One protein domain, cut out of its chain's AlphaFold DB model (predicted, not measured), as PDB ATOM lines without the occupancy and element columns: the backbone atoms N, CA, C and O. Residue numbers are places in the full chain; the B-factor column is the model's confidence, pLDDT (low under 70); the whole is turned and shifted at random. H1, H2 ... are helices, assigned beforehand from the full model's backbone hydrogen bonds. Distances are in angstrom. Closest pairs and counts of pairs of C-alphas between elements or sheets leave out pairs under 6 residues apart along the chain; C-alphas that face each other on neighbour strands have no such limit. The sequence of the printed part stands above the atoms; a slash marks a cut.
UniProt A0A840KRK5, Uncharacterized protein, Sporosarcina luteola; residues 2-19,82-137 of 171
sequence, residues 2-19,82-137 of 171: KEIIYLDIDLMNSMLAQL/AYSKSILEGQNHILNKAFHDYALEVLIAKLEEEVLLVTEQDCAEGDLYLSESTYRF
ATOM      1  N   LYS A   2     116.566  84.858 144.206       75.00
ATOM      2  CA  LYS A   2     117.754  84.003 144.165       75.00
ATOM      3  C   LYS A   2     117.917  83.323 145.528       75.00
ATOM      4  O   LYS A   2     117.460  83.826 146.553       75.00
ATOM      5  N   GLU A   3     118.526  82.143 145.535       77.69
ATOM      6  CA  GLU A   3     118.917  81.481 146.780       77.69
ATOM      7  C   GLU A   3     120.326  81.943 147.140       77.69
ATOM      8  O   GLU A   3     121.321  81.474 146.593       77.69
ATOM      9  N   ILE A   4     120.380  82.937 148.020       82.19
ATOM     10  CA  ILE A   4     121.611  83.565 148.483       82.19
ATOM     11  C   ILE A   4     122.083  82.826 149.735       82.19
ATOM     12  O   ILE A   4     121.383  82.793 150.745       82.19
ATOM     13  N   ILE A   5     123.279  82.234 149.671       84.19
ATOM     14  CA  ILE A   5     123.899  81.546 150.817       84.19
ATOM     15  C   ILE A   5     124.363  82.569 151.860       84.19
ATOM     16  O   ILE A   5     124.242  82.338 153.061       84.19
ATOM     17  N   TYR A   6     124.899  83.695 151.389       88.25
ATOM     18  CA  TYR A   6     125.389  84.786 152.217       88.25
ATOM     19  C   TYR A   6     125.331  86.109 151.448       88.25
ATOM     20  O   TYR A   6     125.693  86.154 150.273       88.25
ATOM     21  N   LEU A   7     124.887  87.167 152.124       89.81
ATOM     22  CA  LEU A   7     124.913  88.543 151.638       89.81
ATOM     23  C   LEU A   7     125.118  89.479 152.826       89.81
ATOM     24  O   LEU A   7     124.344  89.448 153.782       89.81
ATOM     25  N   ASP A   8     126.151  90.313 152.740       91.31
ATOM     26  CA  ASP A   8     126.358  91.420 153.667       91.31
ATOM     27  C   ASP A   8     125.512  92.619 153.212       91.31
ATOM     28  O   ASP A   8     125.853  93.334 152.267       91.31
ATOM     29  N   ILE A   9     124.360  92.785 153.864       89.94
ATOM     30  CA  ILE A   9     123.379  93.824 153.537       89.94
ATOM     31  C   ILE A   9     123.938  95.218 153.846       89.94
ATOM     32  O   ILE A   9     123.693  96.154 153.085       89.94
ATOM     33  N   ASP A  10     124.703  95.361 154.930       88.56
ATOM     34  CA  ASP A  10     125.234  96.654 155.361       88.56
ATOM     35  C   ASP A  10     126.311  97.139 154.390       88.56
ATOM     36  O   ASP A  10     126.291  98.300 153.966       88.56
ATOM     37  N   LEU A  11     127.201  96.238 153.964       90.19
ATOM     38  CA  LEU A  11     128.204  96.547 152.951       90.19
ATOM     39  C   LEU A  11     127.555  96.874 151.599       90.19
ATOM     40  O   LEU A  11     127.921  97.871 150.976       90.19
ATOM     41  N   MET A  12     126.572  96.083 151.159       91.38
ATOM     42  CA  MET A  12     125.827  96.341 149.922       91.38
ATOM     43  C   MET A  12     125.171  97.727 149.941       91.38
ATOM     44  O   MET A  12     125.329  98.493 148.991       91.38
ATOM     45  N   ASN A  13     124.483  98.073 151.031       85.81
ATOM     46  CA  ASN A  13     123.846  99.379 151.187       85.81
ATOM     47  C   ASN A  13     124.879 100.511 151.235       85.81
ATOM     48  O   ASN A  13     124.664 101.557 150.626       85.81
ATOM     49  N   SER A  14     126.013 100.305 151.912       87.38
ATOM     50  CA  SER A  14     127.114 101.273 151.936       87.38
ATOM     51  C   SER A  14     127.691 101.507 150.539       87.38
ATOM     52  O   SER A  14     127.938 102.653 150.180       87.38
ATOM     53  N   MET A  15     127.897 100.452 149.746       88.38
ATOM     54  CA  MET A  15     128.398 100.570 148.373       88.38
ATOM     55  C   MET A  15     127.379 101.266 147.467       88.38
ATOM     56  O   MET A  15     127.726 102.204 146.758       88.38
ATOM     57  N   LEU A  16     126.102 100.884 147.542       87.81
ATOM     58  CA  LEU A  16     125.033 101.552 146.795       87.81
ATOM     59  C   LEU A  16     124.908 103.036 147.154       87.81
ATOM     60  O   LEU A  16     124.706 103.849 146.263       87.81
ATOM     61  N   ALA A  17     125.058 103.402 148.428       85.56
ATOM     62  CA  ALA A  17     125.032 104.796 148.876       85.56
ATOM     63  C   ALA A  17     126.302 105.593 148.525       85.56
ATOM     64  O   ALA A  17     126.319 106.809 148.704       85.56
ATOM     65  N   GLN A  18     127.375 104.922 148.096       85.31
ATOM     66  CA  GLN A  18     128.575 105.565 147.556       85.31
ATOM     67  C   GLN A  18     128.484 105.732 146.033       85.31
ATOM     68  O   GLN A  18     128.963 106.738 145.517       85.31
ATOM     69  N   LEU A  19     127.867 104.771 145.335       83.69
ATOM     70  CA  LEU A  19     127.678 104.774 143.875       83.69
ATOM     71  C   LEU A  19     126.466 105.607 143.423       83.69
ATOM     72  O   LEU A  19     126.456 106.163 142.333       83.69
ATOM     73  N   ALA A  82      97.532  88.404 167.648       42.81
ATOM     74  CA  ALA A  82      98.723  87.573 167.472       42.81
ATOM     75  C   ALA A  82      98.805  86.988 166.049       42.81
ATOM     76  O   ALA A  82      99.879  86.964 165.450       42.81
ATOM     77  N   TYR A  83      97.662  86.596 165.473       39.03
ATOM     78  CA  TYR A  83      97.583  86.072 164.104       39.03
ATOM     79  C   TYR A  83      97.804  87.141 163.026       39.03
ATOM     80  O   TYR A  83      98.385  86.847 161.986       39.03
ATOM     81  N   SER A  84      97.373  88.387 163.252       46.00
ATOM     82  CA  SER A  84      97.629  89.469 162.293       46.00
ATOM     83  C   SER A  84      99.100  89.886 162.286       46.00
ATOM     84  O   SER A  84      99.655  90.107 161.212       46.00
ATOM     85  N   LYS A  85      99.757  89.920 163.454       48.09
ATOM     86  CA  LYS A  85     101.197  90.196 163.555       48.09
ATOM     87  C   LYS A  85     102.044  89.127 162.868       48.09
ATOM     88  O   LYS A  85     102.929  89.495 162.115       48.09
ATOM     89  N   SER A  86     101.757  87.835 163.045       52.41
ATOM     90  CA  SER A  86     102.555  86.771 162.408       52.41
ATOM     91  C   SER A  86     102.415  86.730 160.880       52.41
ATOM     92  O   SER A  86     103.385  86.433 160.183       52.41
ATOM     93  N   ILE A  87     101.240  87.080 160.343       52.31
ATOM     94  CA  ILE A  87     101.023  87.217 158.894       52.31
ATOM     95  C   ILE A  87     101.770  88.442 158.345       52.31
ATOM     96  O   ILE A  87     102.402  88.341 157.294       52.31
ATOM     97  N   LEU A  88     101.748  89.570 159.063       53.88
ATOM     98  CA  LEU A  88     102.507  90.776 158.709       53.88
ATOM     99  C   LEU A  88     104.025  90.544 158.788       53.88
ATOM    100  O   LEU A  88     104.753  90.965 157.896       53.88
ATOM    101  N   GLU A  89     104.504  89.824 159.803       53.81
ATOM    102  CA  GLU A  89     105.917  89.460 159.980       53.81
ATOM    103  C   GLU A  89     106.422  88.594 158.814       53.81
ATOM    104  O   GLU A  89     107.468  88.869 158.225       53.81
ATOM    105  N   GLY A  90     105.643  87.578 158.419       55.09
ATOM    106  CA  GLY A  90     105.973  86.717 157.281       55.09
ATOM    107  C   GLY A  90     105.980  87.469 155.947       55.09
ATOM    108  O   GLY A  90     106.853  87.239 155.111       55.09
ATOM    109  N   GLN A  91     105.049  88.410 155.763       56.22
ATOM    110  CA  GLN A  91     105.010  89.283 154.585       56.22
ATOM    111  C   GLN A  91     106.195  90.256 154.554       56.22
ATOM    112  O   GLN A  91     106.814  90.414 153.503       56.22
ATOM    113  N   ASN A  92     106.571  90.833 155.697       60.03
ATOM    114  CA  ASN A  92     107.737  91.709 155.822       60.03
ATOM    115  C   ASN A  92     109.044  90.976 155.512       60.03
ATOM    116  O   ASN A  92     109.906  91.520 154.826       60.03
ATOM    117  N   HIS A  93     109.189  89.725 155.949       59.03
ATOM    118  CA  HIS A  93     110.382  88.937 155.646       59.03
ATOM    119  C   HIS A  93     110.504  88.618 154.144       59.03
ATOM    120  O   HIS A  93     111.596  88.686 153.578       59.03
ATOM    121  N   ILE A  94     109.389  88.295 153.477       64.62
ATOM    122  CA  ILE A  94     109.363  88.069 152.021       64.62
ATOM    123  C   ILE A  94     109.699  89.361 151.270       64.62
ATOM    124  O   ILE A  94     110.495  89.326 150.332       64.62
ATOM    125  N   LEU A  95     109.128  90.491 151.700       64.88
ATOM    126  CA  LEU A  95     109.413  91.807 151.128       64.88
ATOM    127  C   LEU A  95     110.892  92.157 151.278       64.88
ATOM    128  O   LEU A  95     111.539  92.442 150.276       64.88
ATOM    129  N   ASN A  96     111.453  92.052 152.484       71.62
ATOM    130  CA  ASN A  96     112.865  92.349 152.726       71.62
ATOM    131  C   ASN A  96     113.793  91.450 151.898       71.62
ATOM    132  O   ASN A  96     114.716  91.962 151.270       71.62
ATOM    133  N   LYS A  97     113.523  90.137 151.801       74.62
ATOM    134  CA  LYS A  97     114.312  89.241 150.931       74.62
ATOM    135  C   LYS A  97     114.249  89.688 149.465       74.62
ATOM    136  O   LYS A  97     115.283  89.763 148.809       74.62
ATOM    137  N   ALA A  98     113.062  90.018 148.958       71.12
ATOM    138  CA  ALA A  98     112.907  90.498 147.586       71.12
ATOM    139  C   ALA A  98     113.624  91.839 147.345       71.12
ATOM    140  O   ALA A  98     114.222  92.027 146.286       71.12
ATOM    141  N   PHE A  99     113.605  92.746 148.326       82.12
ATOM    142  CA  PHE A  99     114.337  94.010 148.263       82.12
ATOM    143  C   PHE A  99     115.851  93.798 148.234       82.12
ATOM    144  O   PHE A  99     116.518  94.421 147.415       82.12
ATOM    145  N   HIS A 100     116.397  92.910 149.069       85.00
ATOM    146  CA  HIS A 100     117.833  92.626 149.075       85.00
ATOM    147  C   HIS A 100     118.302  91.943 147.784       85.00
ATOM    148  O   HIS A 100     119.335  92.332 147.245       85.00
ATOM    149  N   ASP A 101     117.526  90.993 147.247       85.06
ATOM    150  CA  ASP A 101     117.812  90.368 145.948       85.06
ATOM    151  C   ASP A 101     117.912  91.427 144.838       85.06
ATOM    152  O   ASP A 101     118.849  91.416 144.041       85.06
ATOM    153  N   TYR A 102     116.950  92.352 144.800       86.19
ATOM    154  CA  TYR A 102     116.920  93.421 143.806       86.19
ATOM    155  C   TYR A 102     118.049  94.439 144.011       86.19
ATOM    156  O   TYR A 102     118.701  94.832 143.048       86.19
ATOM    157  N   ALA A 103     118.321  94.838 145.254       85.81
ATOM    158  CA  ALA A 103     119.406  95.761 145.579       85.81
ATOM    159  C   ALA A 103     120.773  95.212 145.139       85.81
ATOM    160  O   ALA A 103     121.585  95.958 144.594       85.81
ATOM    161  N   LEU A 104     121.002  93.904 145.291       90.62
ATOM    162  CA  LEU A 104     122.217  93.258 144.803       90.62
ATOM    163  C   LEU A 104     122.326  93.322 143.272       90.62
ATOM    164  O   LEU A 104     123.405  93.588 142.750       90.62
ATOM    165  N   GLU A 105     121.225  93.111 142.546       90.50
ATOM    166  CA  GLU A 105     121.215  93.245 141.082       90.50
ATOM    167  C   GLU A 105     121.510  94.680 140.637       90.50
ATOM    168  O   GLU A 105     122.291  94.881 139.708       90.50
ATOM    169  N   VAL A 106     120.942  95.672 141.329       90.12
ATOM    170  CA  VAL A 106     121.226  97.091 141.078       90.12
ATOM    171  C   VAL A 106     122.700  97.407 141.331       90.12
ATOM    172  O   VAL A 106     123.320  98.094 140.521       90.12
ATOM    173  N   LEU A 107     123.278  96.888 142.417       91.50
ATOM    174  CA  LEU A 107     124.691  97.085 142.730       91.50
ATOM    175  C   LEU A 107     125.589  96.494 141.641       91.50
ATOM    176  O   LEU A 107     126.469  97.189 141.146       91.50
ATOM    177  N   ILE A 108     125.349  95.243 141.237       91.88
ATOM    178  CA  ILE A 108     126.135  94.583 140.183       91.88
ATOM    179  C   ILE A 108     126.061  95.382 138.879       91.88
ATOM    180  O   ILE A 108     127.100  95.686 138.299       91.88
ATOM    181  N   ALA A 109     124.858  95.791 138.464       90.81
ATOM    182  CA  ALA A 109     124.675  96.568 137.241       90.81
ATOM    183  C   ALA A 109     125.450  97.898 137.269       90.81
ATOM    184  O   ALA A 109     126.078  98.264 136.279       90.81
ATOM    185  N   LYS A 110     125.458  98.599 138.412       89.31
ATOM    186  CA  LYS A 110     126.226  99.841 138.591       89.31
ATOM    187  C   LYS A 110     127.732  99.616 138.540       89.31
ATOM    188  O   LYS A 110     128.443 100.379 137.898       89.31
ATOM    189  N   LEU A 111     128.219  98.563 139.195       90.88
ATOM    190  CA  LEU A 111     129.642  98.218 139.180       90.88
ATOM    191  C   LEU A 111     130.132  97.871 137.766       90.88
ATOM    192  O   LEU A 111     131.261  98.210 137.408       90.88
ATOM    193  N   GLU A 112     129.285  97.227 136.962       90.81
ATOM    194  CA  GLU A 112     129.549  96.962 135.545       90.81
ATOM    195  C   GLU A 112     129.512  98.245 134.697       90.81
ATOM    196  O   GLU A 112     130.400  98.449 133.868       90.81
ATOM    197  N   GLU A 113     128.524  99.122 134.914       89.62
ATOM    198  CA  GLU A 113     128.370 100.394 134.189       89.62
ATOM    199  C   GLU A 113     129.538 101.358 134.445       89.62
ATOM    200  O   GLU A 113     130.065 101.962 133.506       89.62
ATOM    201  N   GLU A 114     129.982 101.473 135.698       88.69
ATOM    202  CA  GLU A 114     131.094 102.341 136.102       88.69
ATOM    203  C   GLU A 114     132.479 101.699 135.905       88.69
ATOM    204  O   GLU A 114     133.501 102.345 136.144       88.69
ATOM    205  N   VAL A 115     132.537 100.450 135.421       87.56
ATOM    206  CA  VAL A 115     133.782  99.700 135.161       87.56
ATOM    207  C   VAL A 115     134.658  99.589 136.422       87.56
ATOM    208  O   VAL A 115     135.872  99.790 136.390       87.56
ATOM    209  N   LEU A 116     134.031  99.267 137.556       87.62
ATOM    210  CA  LEU A 116     134.687  99.147 138.868       87.62
ATOM    211  C   LEU A 116     135.094  97.706 139.223       87.62
ATOM    212  O   LEU A 116     135.692  97.474 140.272       87.62
ATOM    213  N   LEU A 117     134.767  96.737 138.364       90.31
ATOM    214  CA  LEU A 117     135.108  95.329 138.559       90.31
ATOM    215  C   LEU A 117     136.514  95.022 138.034       90.31
ATOM    216  O   LEU A 117     136.808  95.228 136.854       90.31
ATOM    217  N   VAL A 118     137.371  94.479 138.897       88.38
ATOM    218  CA  VAL A 118     138.701  93.982 138.517       88.38
ATOM    219  C   VAL A 118     138.629  92.538 138.020       88.38
ATOM    220  O   VAL A 118     137.614  91.862 138.159       88.38
ATOM    221  N   THR A 119     139.715  92.044 137.429       83.06
ATOM    222  CA  THR A 119     139.852  90.647 136.988       83.06
ATOM    223  C   THR A 119     140.633  89.807 137.999       83.06
ATOM    224  O   THR A 119     141.528  90.314 138.664       83.06
ATOM    225  N   GLU A 120     140.364  88.498 138.033       75.31
ATOM    226  CA  GLU A 120     140.846  87.537 139.046       75.31
ATOM    227  C   GLU A 120     142.369  87.519 139.275       75.31
ATOM    228  O   GLU A 120     142.831  87.132 140.345       75.31
ATOM    229  N   GLN A 121     143.167  87.900 138.273       76.06
ATOM    230  CA  GLN A 121     144.623  87.794 138.350       76.06
ATOM    231  C   GLN A 121     145.306  88.893 139.185       76.06
ATOM    232  O   GLN A 121     146.414  88.640 139.650       76.06
ATOM    233  N   ASP A 122     144.665  90.044 139.429       69.94
ATOM    234  CA  ASP A 122     145.311  91.228 140.027       69.94
ATOM    235  C   ASP A 122     144.420  91.938 141.075       69.94
ATOM    236  O   ASP A 122     144.233  93.149 141.019       69.94
ATOM    237  N   CYS A 123     143.851  91.199 142.036       84.81
ATOM    238  CA  CYS A 123     143.050  91.801 143.113       84.81
ATOM    239  C   CYS A 123     143.925  92.375 144.244       84.81
ATOM    240  O   CYS A 123     144.685  91.641 144.887       84.81
ATOM    241  N   ALA A 124     143.758  93.662 144.541       87.50
ATOM    242  CA  ALA A 124     144.261  94.325 145.737       87.50
ATOM    243  C   ALA A 124     143.167  94.469 146.812       87.50
ATOM    244  O   ALA A 124     141.993  94.157 146.611       87.50
ATOM    245  N   GLU A 125     143.558  94.923 148.004       87.12
ATOM    246  CA  GLU A 125     142.598  95.226 149.065       87.12
ATOM    247  C   GLU A 125     141.671  96.371 148.636       87.12
ATOM    248  O   GLU A 125     142.134  97.432 148.223       87.12
ATOM    249  N   GLY A 126     140.362  96.151 148.774       84.75
ATOM    250  CA  GLY A 126     139.329  97.113 148.385       84.75
ATOM    251  C   GLY A 126     138.820  96.952 146.953       84.75
ATOM    252  O   GLY A 126     137.812  97.568 146.615       84.75
ATOM    253  N   ASP A 127     139.451  96.103 146.142       89.06
ATOM    254  CA  ASP A 127     138.968  95.827 144.794       89.06
ATOM    255  C   ASP A 127     137.702  94.962 144.808       89.06
ATOM    256  O   ASP A 127     137.520  94.073 145.648       89.06
ATOM    257  N   LEU A 128     136.830  95.209 143.830       90.81
ATOM    258  CA  LEU A 128     135.586  94.474 143.641       90.81
ATOM    259  C   LEU A 128     135.742  93.498 142.479       90.81
ATOM    260  O   LEU A 128     136.105  93.885 141.374       90.81
ATOM    261  N   TYR A 129     135.450  92.224 142.721       91.81
ATOM    262  CA  TYR A 129     135.561  91.159 141.728       91.81
ATOM    263  C   TYR A 129     134.254  90.369 141.657       91.81
ATOM    264  O   TYR A 129     133.701  89.975 142.685       91.81
ATOM    265  N   LEU A 130     133.781  90.115 140.435       91.25
ATOM    266  CA  LEU A 130     132.617  89.277 140.162       91.25
ATOM    267  C   LEU A 130     133.067  88.000 139.447       91.25
ATOM    268  O   LEU A 130     133.742  88.056 138.421       91.25
ATOM    269  N   SER A 131     132.672  86.848 139.989       88.75
ATOM    270  CA  SER A 131     133.002  85.534 139.435       88.75
ATOM    271  C   SER A 131     131.759  84.688 139.257       88.75
ATOM    272  O   SER A 131     130.947  84.553 140.175       88.75
ATOM    273  N   GLU A 132     131.664  84.035 138.105       88.62
ATOM    274  CA  GLU A 132     130.677  82.999 137.850       88.62
ATOM    275  C   GLU A 132     131.392  81.665 137.650       88.62
ATOM    276  O   GLU A 132     132.278  81.524 136.806       88.62
ATOM    277  N   SER A 133     131.006  80.653 138.426       85.00
ATOM    278  CA  SER A 133     131.564  79.310 138.296       85.00
ATOM    279  C   SER A 133     130.475  78.248 138.370       85.00
ATOM    280  O   SER A 133     129.430  78.417 139.002       85.00
ATOM    281  N   THR A 134     130.707  77.114 137.706       86.06
ATOM    282  CA  THR A 134     129.805  75.967 137.815       86.06
ATOM    283  C   THR A 134     130.024  75.271 139.152       86.06
ATOM    284  O   THR A 134     131.051  74.624 139.366       86.06
ATOM    285  N   TYR A 135     129.031  75.341 140.035       78.38
ATOM    286  CA  TYR A 135     129.070  74.625 141.302       78.38
ATOM    287  C   TYR A 135     128.841  73.120 141.088       78.38
ATOM    288  O   TYR A 135     127.802  72.699 140.575       78.38
ATOM    289  N   ARG A 136     129.813  72.289 141.485       79.06
ATOM    290  CA  ARG A 136     129.687  70.823 141.479       79.06
ATOM    291  C   ARG A 136     129.420  70.341 142.899       79.06
ATOM    292  O   ARG A 136     130.285  70.449 143.763       79.06
ATOM    293  N   PHE A 137     128.233  69.791 143.136       76.44
ATOM    294  CA  PHE A 137     127.923  69.154 144.411       76.44
ATOM    295  C   PHE A 137     128.552  67.758 144.462       76.44
ATOM    296  O   PHE A 137     128.306  66.925 143.587       76.44
TER     297      PHE A 137
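What this domain is: This is residues 2 to 19 and 82 to 137 of the 171 residues of an uncharacterized protein of Sporosarcina luteola (UniProt A0A840KRK5). One long helix, H2, makes the longest axis, and a short helix, H1, packs steeply on its later part. The first part of H2, residues 82 to 96, sticks out as a free arm; beyond its other end an unnamed stretch, residues 114 to 137, makes a loop and then a tail, of which residues 121 to 126 and 132 to 137 stand free. The printed part has 74 residues with two named helices, H1 then H2, and no named strand; the class is all helix. The whole is loose, with a radius of gyration of the C-alphas of 16.2 A and spans of 54 by 36 by 20 A.

How they stand to each other: H1, residues 9 to 19, touches H2, residues 82 to 113, with residues 100 to 110 of H2 alone. The closest C-alphas are those of Leu 16 and Leu 107, 6.0 A apart. The two helices run the same way at a steep tilt of 43 degrees. In both, each O i to N i+4 pair is within hydrogen-bond range. After H2, residues 117 to 118 pair with residues 128 to 129, parallel, in stretches too short to be named.

Where its parts are: H1 begins at C-alpha 9, (123.379, 93.824, 153.537), and ends at Leu 19, 15.2 A on. H2 runs 46.4 A from C-alpha 82 at (98.723, 87.573, 167.472) to C-alpha 113 at (128.370, 100.394, 134.189).

The domain as a whole: The two C-alphas farthest apart, those of Ala 82 and Gln 121, are 54.4 A apart. Residues 20 to 81 are not printed, and C-alphas 19 and 82 are 41.1 A apart across this cut, which the link from H1 to H2 spans. Without the stretches that stand free, the body has 47 residues and spans 28 by 22 by 16 A. The mean pLDDT of the printed part is 79.5; residues 82 to 95 and residue 122 are under 70.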